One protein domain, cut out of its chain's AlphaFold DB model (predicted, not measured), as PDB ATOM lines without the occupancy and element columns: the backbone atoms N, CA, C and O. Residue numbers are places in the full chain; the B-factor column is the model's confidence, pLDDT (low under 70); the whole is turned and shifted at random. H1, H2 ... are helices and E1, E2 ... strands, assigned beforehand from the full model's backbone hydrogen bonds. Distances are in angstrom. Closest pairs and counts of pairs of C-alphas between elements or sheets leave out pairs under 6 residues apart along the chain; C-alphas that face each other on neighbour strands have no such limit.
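AT A GLANCE: This is residues 6 to 87 of the 90 residues of an uncharacterized protein of Acidovorax sp. Root217 (UniProt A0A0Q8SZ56). A twisted wall of four antiparallel strands has one helix, H1, over one face and running along the strands, while the short strand E1 lies off the sheet. Residues 8 to 13, near the beginning of the printed part, stick out. The printed part has 82 residues, with named elements in the order E1, E2, E3, E4, E5, H1; the sheet runs E2, E3, E4, E5, a meander, each strand the antiparallel neighbour of the one before. The class is mixed, helices and strands; the whole is compact, with a radius of gyration of the C-alphas of 12.6 A, and spans 39 by 25 by 21 A.

HOW THE PARTS SIT: E1, residues 12 to 15, pairs with no named strand, but residues 6 to 7 pair antiparallel with its residues 12 to 13. E2, residues 22 to 30, bends by 67 degrees at residue 25 and forms a hairpin with E3, residues 33 to 40, at 163 degrees; N 25 and O 37 are 2.8 A apart, within hydrogen-bond range. E3 and E4, residues 50 to 55, form a hairpin at 149 degrees, with N 38 and O 50 at 2.7 A. E4 and E5, residues 60 to 63, form a hairpin at 160 degrees, with N 53 and O 62 at 2.8 A. H1, residues 75 to 85, is on the sheet at a height of 8.6 A, and its closest C-alphas to E5 are those of Leu 75 and Ala 61, 6.4 A apart. On the local plane H1 and E4 stand at 25 degrees. Every O i to N i+4 pair in H1 is within hydrogen-bond range. E1 is only just apart from E4, at 8.2 A.

IN THESE COORDINATES: E1 begins at C-alpha 12 (15.739, 19.468, -26.797) and is 9.1 A long. E2 measures 22.5 A, E3 21.9 A, E4 16.7 A and E5 10.8 A. H1 measures 15.2 A and ends at C-alpha 85 (14.850, 35.261, -54.199).

THE WHOLE: The C-alphas farthest apart, those of Asn 9 and Lys 87, are 40.2 A apart. The printed part has no cut, and the link from E5 to H1, 11 residues, is long. Residues 42 to 47 and 86 to 87 have pLDDT under 70.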
ATOM      1  N   ARG A   6      19.628  18.877 -32.490       92.75
ATOM      2  CA  ARG A   6      19.242  18.513 -31.129       92.75
ATOM      3  C   ARG A   6      20.376  18.831 -30.172       92.75
ATOM      4  O   ARG A   6      21.525  18.504 -30.456       92.75
ATOM      5  N   ASP A   7      20.025  19.424 -29.042       89.94
ATOM      6  CA  ASP A   7      20.893  19.464 -27.878       89.94
ATOM      7  C   ASP A   7      20.819  18.103 -27.176       89.94
ATOM      8  O   ASP A   7      19.761  17.689 -26.706       89.94
ATOM      9  N   LEU A   8      21.944  17.392 -27.135       88.00
ATOM     10  CA  LEU A   8      22.029  16.057 -26.541       88.00
ATOM     11  C   LEU A   8      22.047  16.083 -25.009       88.00
ATOM     12  O   LEU A   8      21.746  15.065 -24.396       88.00
ATOM     13  N   ASN A   9      22.377  17.219 -24.389       87.94
ATOM     14  CA  ASN A   9      22.393  17.333 -22.931       87.94
ATOM     15  C   ASN A   9      20.976  17.497 -22.370       87.94
ATOM     16  O   ASN A   9      20.661  16.952 -21.315       87.94
ATOM     17  N   SER A  10      20.126  18.246 -23.077       89.12
ATOM     18  CA  SER A  10      18.739  18.520 -22.675       89.12
ATOM     19  C   SER A  10      17.688  17.687 -23.425       89.12
ATOM     20  O   SER A  10      16.504  17.798 -23.124       89.12
ATOM     21  N   ASP A  11      18.102  16.885 -24.415       89.75
ATOM     22  CA  ASP A  11      17.241  16.198 -25.398       89.75
ATOM     23  C   ASP A  11      16.271  17.139 -26.151       89.75
ATOM     24  O   ASP A  11      15.270  16.724 -26.750       89.75
ATOM     25  N   ARG A  12      16.570  18.442 -26.164       93.12
ATOM     26  CA  ARG A  12      15.739  19.468 -26.797       93.12
ATOM     27  C   ARG A  12      16.057  19.582 -28.285       93.12
ATOM     28  O   ARG A  12      17.213  19.646 -28.697       93.12
ATOM     29  N   VAL A  13      15.019  19.674 -29.112       93.62
ATOM     30  CA  VAL A  13      15.160  20.036 -30.530       93.62
ATOM     31  C   VAL A  13      15.330  21.549 -30.621       93.62
ATOM     32  O   VAL A  13      14.415  22.284 -30.267       93.62
ATOM     33  N   LEU A  14      16.492  22.000 -31.089       94.00
ATOM     34  CA  LEU A  14      16.786  23.422 -31.289       94.00
ATOM     35  C   LEU A  14      16.234  23.903 -32.630       94.00
ATOM     36  O   LEU A  14      15.632  24.964 -32.725       94.00
ATOM     37  N   PHE A  15      16.406  23.092 -33.672       94.31
ATOM     38  CA  PHE A  15      15.910  23.403 -35.005       94.31
ATOM     39  C   PHE A  15      15.411  22.143 -35.698       94.31
ATOM     40  O   PHE A  15      16.087  21.115 -35.711       94.31
ATOM     41  N   LYS A  16      14.232  22.230 -36.306       94.62
ATOM     42  CA  LYS A  16      13.668  21.211 -37.189       94.62
ATOM     43  C   LYS A  16      12.710  21.913 -38.150       94.62
ATOM     44  O   LYS A  16      11.741  22.492 -37.665       94.62
ATOM     45  N   PRO A  17      12.933  21.847 -39.474       91.69
ATOM     46  CA  PRO A  17      11.962  22.351 -40.430       91.69
ATOM     47  C   PRO A  17      10.608  21.659 -40.243       91.69
ATOM     48  O   PRO A  17      10.537  20.437 -40.069       91.69
ATOM     49  N   VAL A  18       9.538  22.440 -40.290       92.38
ATOM     50  CA  VAL A  18       8.153  21.974 -40.289       92.38
ATOM     51  C   VAL A  18       7.872  21.212 -41.581       92.38
ATOM     52  O   VAL A  18       7.245  20.150 -41.545       92.38
ATOM     53  N   ALA A  19       8.372  21.692 -42.724       88.56
ATOM     54  CA  ALA A  19       8.182  21.021 -43.999       88.56
ATOM     55  C   ALA A  19       9.091  19.785 -44.134       88.56
ATOM     56  O   ALA A  19      10.321  19.856 -44.078       88.56
ATOM     57  N   SER A  20       8.494  18.629 -44.434       87.19
ATOM     58  CA  SER A  20       9.228  17.377 -44.684       87.19
ATOM     59  C   SER A  20       9.999  17.358 -46.011       87.19
ATOM     60  O   SER A  20      10.713  16.398 -46.289       87.19
ATOM     61  N   SER A  21       9.857  18.401 -46.835       88.75
ATOM     62  CA  SER A  21      10.565  18.578 -48.110       88.75
ATOM     63  C   SER A  21      12.038  18.956 -47.953       88.75
ATOM     64  O   SER A  21      12.764  19.007 -48.943       88.75
ATOM     65  N   TRP A  22      12.480  19.283 -46.741       90.06
ATOM     66  CA  TRP A  22      13.867  19.643 -46.479       90.06
ATOM     67  C   TRP A  22      14.729  18.407 -46.253       90.06
ATOM     68  O   TRP A  22      14.344  17.469 -45.559       90.06
ATOM     69  N   SER A  23      15.925  18.427 -46.824       90.56
ATOM     70  CA  SER A  23      16.982  17.448 -46.585       90.56
ATOM     71  C   SER A  23      18.278  18.174 -46.258       90.56
ATOM     72  O   SER A  23      18.538  19.243 -46.809       90.56
ATOM     73  N   ALA A  24      19.083  17.596 -45.367       90.94
ATOM     74  CA  ALA A  24      20.437  18.070 -45.120       90.94
ATOM     75  C   ALA A  24      21.417  17.315 -46.021       90.94
ATOM     76  O   ALA A  24      21.454  16.087 -46.003       90.94
ATOM     77  N   ASP A  25      22.213  18.060 -46.778       89.94
ATOM     78  CA  ASP A  25      23.285  17.521 -47.617       89.94
ATOM     79  C   ASP A  25      24.588  17.334 -46.837       89.94
ATOM     80  O   ASP A  25      25.440  16.532 -47.210       89.94
ATOM     81  N   GLY A  26      24.757  18.085 -45.749       91.19
ATOM     82  CA  GLY A  26      25.937  18.015 -44.906       91.19
ATOM     83  C   GLY A  26      25.865  18.990 -43.742       91.19
ATOM     84  O   GLY A  26      25.091  19.949 -43.755       91.19
ATOM     85  N   SER A  27      26.697  18.741 -42.736       94.81
ATOM     86  CA  SER A  27      26.835  19.611 -41.573       94.81
ATOM     87  C   SER A  27      28.290  19.726 -41.138       94.81
ATOM     88  O   SER A  27      29.033  18.746 -41.196       94.81
ATOM     89  N   THR A  28      28.681  20.896 -40.643       96.50
ATOM     90  CA  THR A  28      30.015  21.150 -40.088       96.50
ATOM     91  C   THR A  28      29.877  21.921 -38.786       96.50
ATOM     92  O   THR A  28      29.228  22.962 -38.751       96.50
ATOM     93  N   TRP A  29      30.481  21.408 -37.719       95.19
ATOM     94  CA  TRP A  29      30.450  22.026 -36.395       95.19
ATOM     95  C   TRP A  29      31.663  22.927 -36.170       95.19
ATOM     96  O   TRP A  29      32.766  22.646 -36.637       95.19
ATOM     97  N   THR A  30      31.468  24.012 -35.429       95.44
ATOM     98  CA  THR A  30      32.514  24.924 -34.959       95.44
ATOM     99  C   THR A  30      32.100  25.453 -33.586       95.44
ATOM    100  O   THR A  30      31.323  26.398 -33.474       95.44
ATOM    101  N   GLY A  31      32.586  24.808 -32.523       93.69
ATOM    102  CA  GLY A  31      32.151  25.110 -31.155       93.69
ATOM    103  C   GLY A  31      30.652  24.856 -30.966       93.69
ATOM    104  O   GLY A  31      30.163  23.783 -31.314       93.69
ATOM    105  N   SER A  32      29.927  25.849 -30.442       93.69
ATOM    106  CA  SER A  32      28.465  25.828 -30.266       93.69
ATOM    107  C   SER A  32      27.680  26.118 -31.554       93.69
ATOM    108  O   SER A  32      26.450  26.147 -31.535       93.69
ATOM    109  N   GLN A  33      28.367  26.318 -32.681       96.12
ATOM    110  CA  GLN A  33      27.748  26.653 -33.958       96.12
ATOM    111  C   GLN A  33      27.805  25.473 -34.929       96.12
ATOM    112  O   GLN A  33      28.807  24.761 -35.004       96.12
ATOM    113  N   VAL A  34      26.747  25.287 -35.713       96.25
ATOM    114  CA  VAL A  34      26.702  24.298 -36.793       96.25
ATOM    115  C   VAL A  34      26.283  24.954 -38.096       96.25
ATOM    116  O   VAL A  34      25.248  25.611 -38.178       96.25
ATOM    117  N   ARG A  35      27.085  24.748 -39.136       96.62
ATOM    118  CA  ARG A  35      26.711  25.021 -40.519       96.62
ATOM    119  C   ARG A  35      25.975  23.813 -41.071       96.62
ATOM    120  O   ARG A  35      26.487  22.701 -40.983       96.62
ATOM    121  N   ILE A  36      24.818  24.020 -41.682       95.19
ATOM    122  CA  ILE A  36      23.987  22.971 -42.274       95.19
ATOM    123  C   ILE A  36      23.700  23.358 -43.720       95.19
ATOM    124  O   ILE A  36      23.124  24.412 -43.984       95.19
ATOM    125  N   ALA A  37      24.100  22.501 -44.654       93.69
ATOM    126  CA  ALA A  37      23.690  22.601 -46.046       93.69
ATOM    127  C   ALA A  37      22.319  21.933 -46.202       93.69
ATOM    128  O   ALA A  37      22.165  20.749 -45.901       93.69
ATOM    129  N   LEU A  38      21.329  22.695 -46.651       91.94
ATOM    130  CA  LEU A  38      19.931  22.308 -46.767       91.94
ATOM    131  C   LEU A  38      19.470  22.414 -48.218       91.94
ATOM    132  O   LEU A  38      19.684  23.422 -48.888       91.94
ATOM    133  N   ARG A  39      18.753  21.395 -48.683       89.56
ATOM    134  CA  ARG A  39      18.083  21.379 -49.984       89.56
ATOM    135  C   ARG A  39      16.593  21.147 -49.786       89.56
ATOM    136  O   ARG A  39      16.200  20.273 -49.012       89.56
ATOM    137  N   LYS A  40      15.760  21.910 -50.500       87.44
ATOM    138  CA  LYS A  40      14.304  21.712 -50.523       87.44
ATOM    139  C   LYS A  40      13.895  20.961 -51.785       87.44
ATOM    140  O   LYS A  40      14.155  21.434 -52.889       87.44
ATOM    141  N   TYR A  41      13.200  19.844 -51.615       79.19
ATOM    142  CA  TYR A  41      12.621  19.044 -52.691       79.19
ATOM    143  C   TYR A  41      11.099  19.222 -52.740       79.19
ATOM    144  O   TYR A  41      10.387  18.693 -51.886       79.19
ATOM    145  N   PRO A  42      10.571  19.948 -53.734       65.19
ATOM    146  CA  PRO A  42       9.279  19.552 -54.286       65.19
ATOM    147  C   PRO A  42       9.291  19.592 -55.826       65.19
ATOM    148  O   PRO A  42       9.346  20.673 -56.415       65.19
ATOM    149  N   GLY A  43       9.203  18.415 -56.463       57.19
ATOM    150  CA  GLY A  43       9.178  18.238 -57.928       57.19
ATOM    151  C   GLY A  43      10.563  18.096 -58.580       57.19
ATOM    152  O   GLY A  43      11.569  18.425 -57.961       57.19
ATOM    153  N   ASP A  44      10.596  17.614 -59.832       53.88
ATOM    154  CA  ASP A  44      11.776  17.250 -60.661       53.88
ATOM    155  C   ASP A  44      12.814  18.370 -60.922       53.88
ATOM    156  O   ASP A  44      13.699  18.227 -61.765       53.88
ATOM    157  N   GLN A  45      12.738  19.511 -60.231       57.19
ATOM    158  CA  GLN A  45      13.667  20.621 -60.436       57.19
ATOM    159  C   GLN A  45      14.771  20.649 -59.369       57.19
ATOM    160  O   GLN A  45      14.470  20.744 -58.175       57.19
ATOM    161  N   PRO A  46      16.056  20.650 -59.770       58.03
ATOM    162  CA  PRO A  46      17.160  20.865 -58.847       58.03
ATOM    163  C   PRO A  46      17.118  22.310 -58.338       58.03
ATOM    164  O   PRO A  46      17.486  23.247 -59.045       58.03
ATOM    165  N   ARG A  47      16.647  22.510 -57.104       69.19
ATOM    166  CA  ARG A  47      16.831  23.780 -56.391       69.19
ATOM    167  C   ARG A  47      18.251  23.845 -55.819       69.19
ATOM    168  O   ARG A  47      18.766  22.807 -55.395       69.19
ATOM    169  N   PRO A  48      18.877  25.033 -55.781       77.12
ATOM    170  CA  PRO A  48      20.179  25.194 -55.149       77.12
ATOM    171  C   PRO A  48      20.098  24.812 -53.667       77.12
ATOM    172  O   PRO A  48      19.099  25.084 -52.995       77.12
ATOM    173  N   SER A  49      21.152  24.172 -53.164       86.62
ATOM    174  CA  SER A  49      21.324  23.975 -51.726       86.62
ATOM    175  C   SER A  49      21.666  25.326 -51.086       86.62
ATOM    176  O   SER A  49      22.533  26.045 -51.579       86.62
ATOM    177  N   LEU A  50      20.993  25.666 -49.990       91.88
ATOM    178  CA  LEU A  50      21.314  26.814 -49.145       91.88
ATOM    179  C   LEU A  50      22.137  26.349 -47.952       91.88
ATOM    180  O   LEU A  50      21.956  25.235 -47.470       91.88
ATOM    181  N   ALA A  51      23.012  27.202 -47.436       94.25
ATOM    182  CA  ALA A  51      23.687  26.949 -46.175       94.25
ATOM    183  C   ALA A  51      23.147  27.890 -45.102       94.25
ATOM    184  O   ALA A  51      22.986  29.084 -45.342       94.25
ATOM    185  N   ALA A  52      22.883  27.348 -43.919       95.75
ATOM    186  CA  ALA A  52      22.521  28.118 -42.741       95.75
ATOM    187  C   ALA A  52      23.443  27.765 -41.582       95.75
ATOM    188  O   ALA A  52      23.888  26.627 -41.447       95.75
ATOM    189  N   TRP A  53      23.705  28.749 -40.741       97.06
ATOM    190  CA  TRP A  53      24.392  28.592 -39.476       97.06
ATOM    191  C   TRP A  53      23.376  28.631 -38.343       97.06
ATOM    192  O   TRP A  53      22.468  29.457 -38.353       97.06
ATOM    193  N   VAL A  54      23.552  27.747 -37.368       97.00
ATOM    194  CA  VAL A  54      22.775  27.686 -36.128       97.00
ATOM    195  C   VAL A  54      23.750  27.825 -34.967       97.00
ATOM    196  O   VAL A  54      24.623  26.977 -34.796       97.00
ATOM    197  N   ASP A  55      23.611  28.885 -34.177       96.25
ATOM    198  CA  ASP A  55      24.298  29.066 -32.898       96.25
ATOM    199  C   ASP A  55      23.421  28.460 -31.799       96.25
ATOM    200  O   ASP A  55      22.376  29.007 -31.434       96.25
ATOM    201  N   CYS A  56      23.828  27.286 -31.316       94.25
ATOM    202  CA  CYS A  56      23.057  26.490 -30.365       94.25
ATOM    203  C   CYS A  56      23.045  27.103 -28.960       94.25
ATOM    204  O   CYS A  56      22.131  26.828 -28.191       94.25
ATOM    205  N   GLU A  57      24.049  27.914 -28.623       94.00
ATOM    206  CA  GLU A  57      24.177  28.552 -27.311       94.00
ATOM    207  C   GLU A  57      23.322  29.815 -27.224       94.00
ATOM    208  O   GLU A  57      22.693  30.080 -26.202       94.00
ATOM    209  N   ARG A  58      23.270  30.585 -28.315       94.88
ATOM    210  CA  ARG A  58      22.465  31.811 -28.399       94.88
ATOM    211  C   ARG A  58      21.046  31.588 -28.915       94.88
ATOM    212  O   ARG A  58      20.275  32.540 -28.925       94.88
ATOM    213  N   GLU A  59      20.729  30.377 -29.365       95.44
ATOM    214  CA  GLU A  59      19.446  30.014 -29.982       95.44
ATOM    215  C   GLU A  59      19.064  30.948 -31.145       95.44
ATOM    216  O   GLU A  59      17.933  31.417 -31.274       95.44
ATOM    217  N   VAL A  60      20.037  31.220 -32.016       97.31
ATOM    218  CA  VAL A  60      19.848  32.042 -33.220       97.31
ATOM    219  C   VAL A  60      20.440  31.367 -34.444       97.31
ATOM    220  O   VAL A  60      21.331  30.525 -34.346       97.31
ATOM    221  N   ALA A  61      19.970  31.770 -35.617       97.44
ATOM    222  CA  ALA A  61      20.462  31.282 -36.892       97.44
ATOM    223  C   ALA A  61      20.587  32.397 -37.931       97.44
ATOM    224  O   ALA A  61      20.027  33.479 -37.775       97.44
ATOM    225  N   TRP A  62      21.335  32.134 -38.995       96.88
ATOM    226  CA  TRP A  62      21.435  33.013 -40.159       96.88
ATOM    227  C   TRP A  62      21.750  32.192 -41.406       96.88
ATOM    228  O   TRP A  62      22.330  31.109 -41.329       96.88
ATOM    229  N   ILE A  63      21.370  32.705 -42.571       95.25
ATOM    230  CA  ILE A  63      21.750  32.111 -43.856       95.25
ATOM    231  C   ILE A  63      23.173  32.555 -44.193       95.25
ATOM    232  O   ILE A  63      23.563  33.688 -43.926       95.25
ATOM    233  N   GLU A  64      23.973  31.660 -44.762       93.06
ATOM    234  CA  GLU A  64      25.318  31.981 -45.225       93.06
ATOM    235  C   GLU A  64      25.273  33.115 -46.259       93.06
ATOM    236  O   GLU A  64      24.533  33.051 -47.239       93.06
ATOM    237  N   GLY A  65      26.046  34.175 -46.015       87.88
ATOM    238  CA  GLY A  65      26.001  35.409 -46.805       87.88
ATOM    239  C   GLY A  65      24.986  36.452 -46.318       87.88
ATOM    240  O   GLY A  65      24.997  37.566 -46.830       87.88
ATOM    241  N   SER A  66      24.153  36.140 -45.319       89.75
ATOM    242  CA  SER A  66      23.305  37.115 -44.624       89.75
ATOM    243  C   SER A  66      23.960  37.594 -43.327       89.75
ATOM    244  O   SER A  66      24.488  36.799 -42.551       89.75
ATOM    245  N   GLU A  67      23.880  38.899 -43.063       87.31
ATOM    246  CA  GLU A  67      24.285  39.505 -41.784       87.31
ATOM    247  C   GLU A  67      23.167  39.443 -40.730       87.31
ATOM    248  O   GLU A  67      23.387  39.720 -39.550       87.31
ATOM    249  N   THR A  68      21.950  39.078 -41.144       92.06
ATOM    250  CA  THR A  68      20.774  39.089 -40.271       92.06
ATOM    251  C   THR A  68      20.704  37.803 -39.462       92.06
ATOM    252  O   THR A  68      20.540  36.715 -40.015       92.06
ATOM    253  N   ARG A  69      20.774  37.942 -38.135       96.06
ATOM    254  CA  ARG A  69      20.474  36.858 -37.197       96.06
ATOM    255  C   ARG A  69      18.984  36.814 -36.897       96.06
ATOM    256  O   ARG A  69      18.358  37.847 -36.676       96.06
ATOM    257  N   LEU A  70      18.452  35.607 -36.864       96.50
ATOM    258  CA  LEU A  70      17.043  35.301 -36.681       96.50
ATOM    259  C   LEU A  70      16.878  34.317 -35.529       96.50
ATOM    260  O   LEU A  70      17.798  33.553 -35.222       96.50
ATOM    261  N   ALA A  71      15.699  34.308 -34.917       96.75
ATOM    262  CA  ALA A  71      15.330  33.237 -34.001       96.75
ATOM    263  C   ALA A  71      15.210  31.899 -34.762       96.75
ATOM    264  O   ALA A  71      14.954  31.873 -35.971       96.75
ATOM    265  N   LEU A  72      15.418  30.769 -34.074       96.00
ATOM    266  CA  LEU A  72      15.438  29.446 -34.723       96.00
ATOM    267  C   LEU A  72      14.104  29.073 -35.387       96.00
ATOM    268  O   LEU A  72      14.100  28.376 -36.402       96.00
ATOM    269  N   ASP A  73      12.984  29.556 -34.852       94.94
ATOM    270  CA  ASP A  73      11.638  29.367 -35.406       94.94
ATOM    271  C   ASP A  73      11.396  30.163 -36.703       94.94
ATOM    272  O   ASP A  73      10.546  29.797 -37.512       94.94
ATOM    273  N   GLN A  74      12.182  31.212 -36.947       96.31
ATOM    274  CA  GLN A  74      12.124  32.032 -38.159       96.31
ATOM    275  C   GLN A  74      13.015  31.498 -39.287       96.31
ATOM    276  O   GLN A  74      12.834  31.882 -40.446       96.31
ATOM    277  N   LEU A  75      13.966  30.608 -38.977       95.25
ATOM    278  CA  LEU A  75      14.969  30.139 -39.935       95.25
ATOM    279  C   LEU A  75      14.339  29.469 -41.164       95.25
ATOM    280  O   LEU A  75      14.766  29.725 -42.288       95.25
ATOM    281  N   GLU A  76      13.324  28.621 -40.980       94.62
ATOM    282  CA  GLU A  76      12.684  27.943 -42.114       94.62
ATOM    283  C   GLU A  76      12.017  28.935 -43.071       94.62
ATOM    284  O   GLU A  76      12.214  28.840 -44.282       94.62
ATOM    285  N   ALA A  77      11.285  29.920 -42.545       93.62
ATOM    286  CA  ALA A  77      10.637  30.937 -43.367       93.62
ATOM    287  C   ALA A  77      11.662  31.743 -44.181       93.62
ATOM    288  O   ALA A  77      11.427  32.053 -45.350       93.62
ATOM    289  N   GLU A  78      12.821  32.048 -43.595       94.00
ATOM    290  CA  GLU A  78      13.879  32.769 -44.301       94.00
ATOM    291  C   GLU A  78      14.578  31.908 -45.363       94.00
ATOM    292  O   GLU A  78      14.871  32.389 -46.462       94.00
ATOM    293  N   LEU A  79      14.786  30.617 -45.091       91.75
ATOM    294  CA  LEU A  79      15.293  29.666 -46.084       91.75
ATOM    295  C   LEU A  79      14.352  29.577 -47.292       91.75
ATOM    296  O   LEU A  79      14.803  29.554 -48.438       91.75
ATOM    297  N   GLU A  80      13.039  29.567 -47.062       91.25
ATOM    298  CA  GLU A  80      12.049  29.576 -48.139       91.25
ATOM    299  C   GLU A  80      12.085  30.863 -48.962       91.25
ATOM    300  O   GLU A  80      12.084  30.799 -50.194       91.25
ATOM    301  N   ARG A  81      12.166  32.023 -48.304       90.00
ATOM    302  CA  ARG A  81      12.319  33.317 -48.985       90.00
ATOM    303  C   ARG A  81      13.584  33.362 -49.830       90.00
ATOM    304  O   ARG A  81      13.519  33.757 -50.991       90.00
ATOM    305  N   SER A  82      14.702  32.884 -49.294       89.19
ATOM    306  CA  SER A  82      15.988  32.833 -49.999       89.19
ATOM    307  C   SER A  82      15.946  31.932 -51.234       89.19
ATOM    308  O   SER A  82      16.478  32.291 -52.282       89.19
ATOM    309  N   LEU A  83      15.241  30.797 -51.164       85.81
ATOM    310  CA  LEU A  83      15.012  29.941 -52.335       85.81
ATOM    311  C   LEU A  83      14.169  30.615 -53.426       85.81
ATOM    312  O   LEU A  83      14.309  30.263 -54.597       85.81
ATOM    313  N   LEU A  84      13.259  31.522 -53.059       82.00
ATOM    314  CA  LEU A  84      12.435  32.276 -54.009       82.00
ATOM    315  C   LEU A  84      13.192  33.472 -54.598       82.00
ATOM    316  O   LEU A  84      13.057  33.742 -55.789       82.00
ATOM    317  N   ALA A  85      14.003  34.148 -53.781       80.00
ATOM    318  CA  ALA A  85      14.850  35.261 -54.199       80.00
ATOM    319  C   ALA A  85      15.991  34.809 -55.132       80.00
ATOM    320  O   ALA A  85      16.392  35.549 -56.023       80.00
ATOM    321  N   GLY A  86      16.470  33.570 -54.980       62.69
ATOM    322  CA  GLY A  86      17.516  32.947 -55.798       62.69
ATOM    323  C   GLY A  86      17.108  32.503 -57.211       62.69
ATOM    324  O   GLY A  86      17.721  31.574 -57.733       62.69
ATOM    325  N   LYS A  87      16.106  33.125 -57.850       43.12
ATOM    326  CA  LYS A  87      16.005  33.133 -59.321       43.12
ATOM    327  C   LYS A  87      16.822  34.324 -59.841       43.12
ATOM    328  O   LYS A  87      16.269  35.418 -59.930       43.12
TER     329      LYS A  87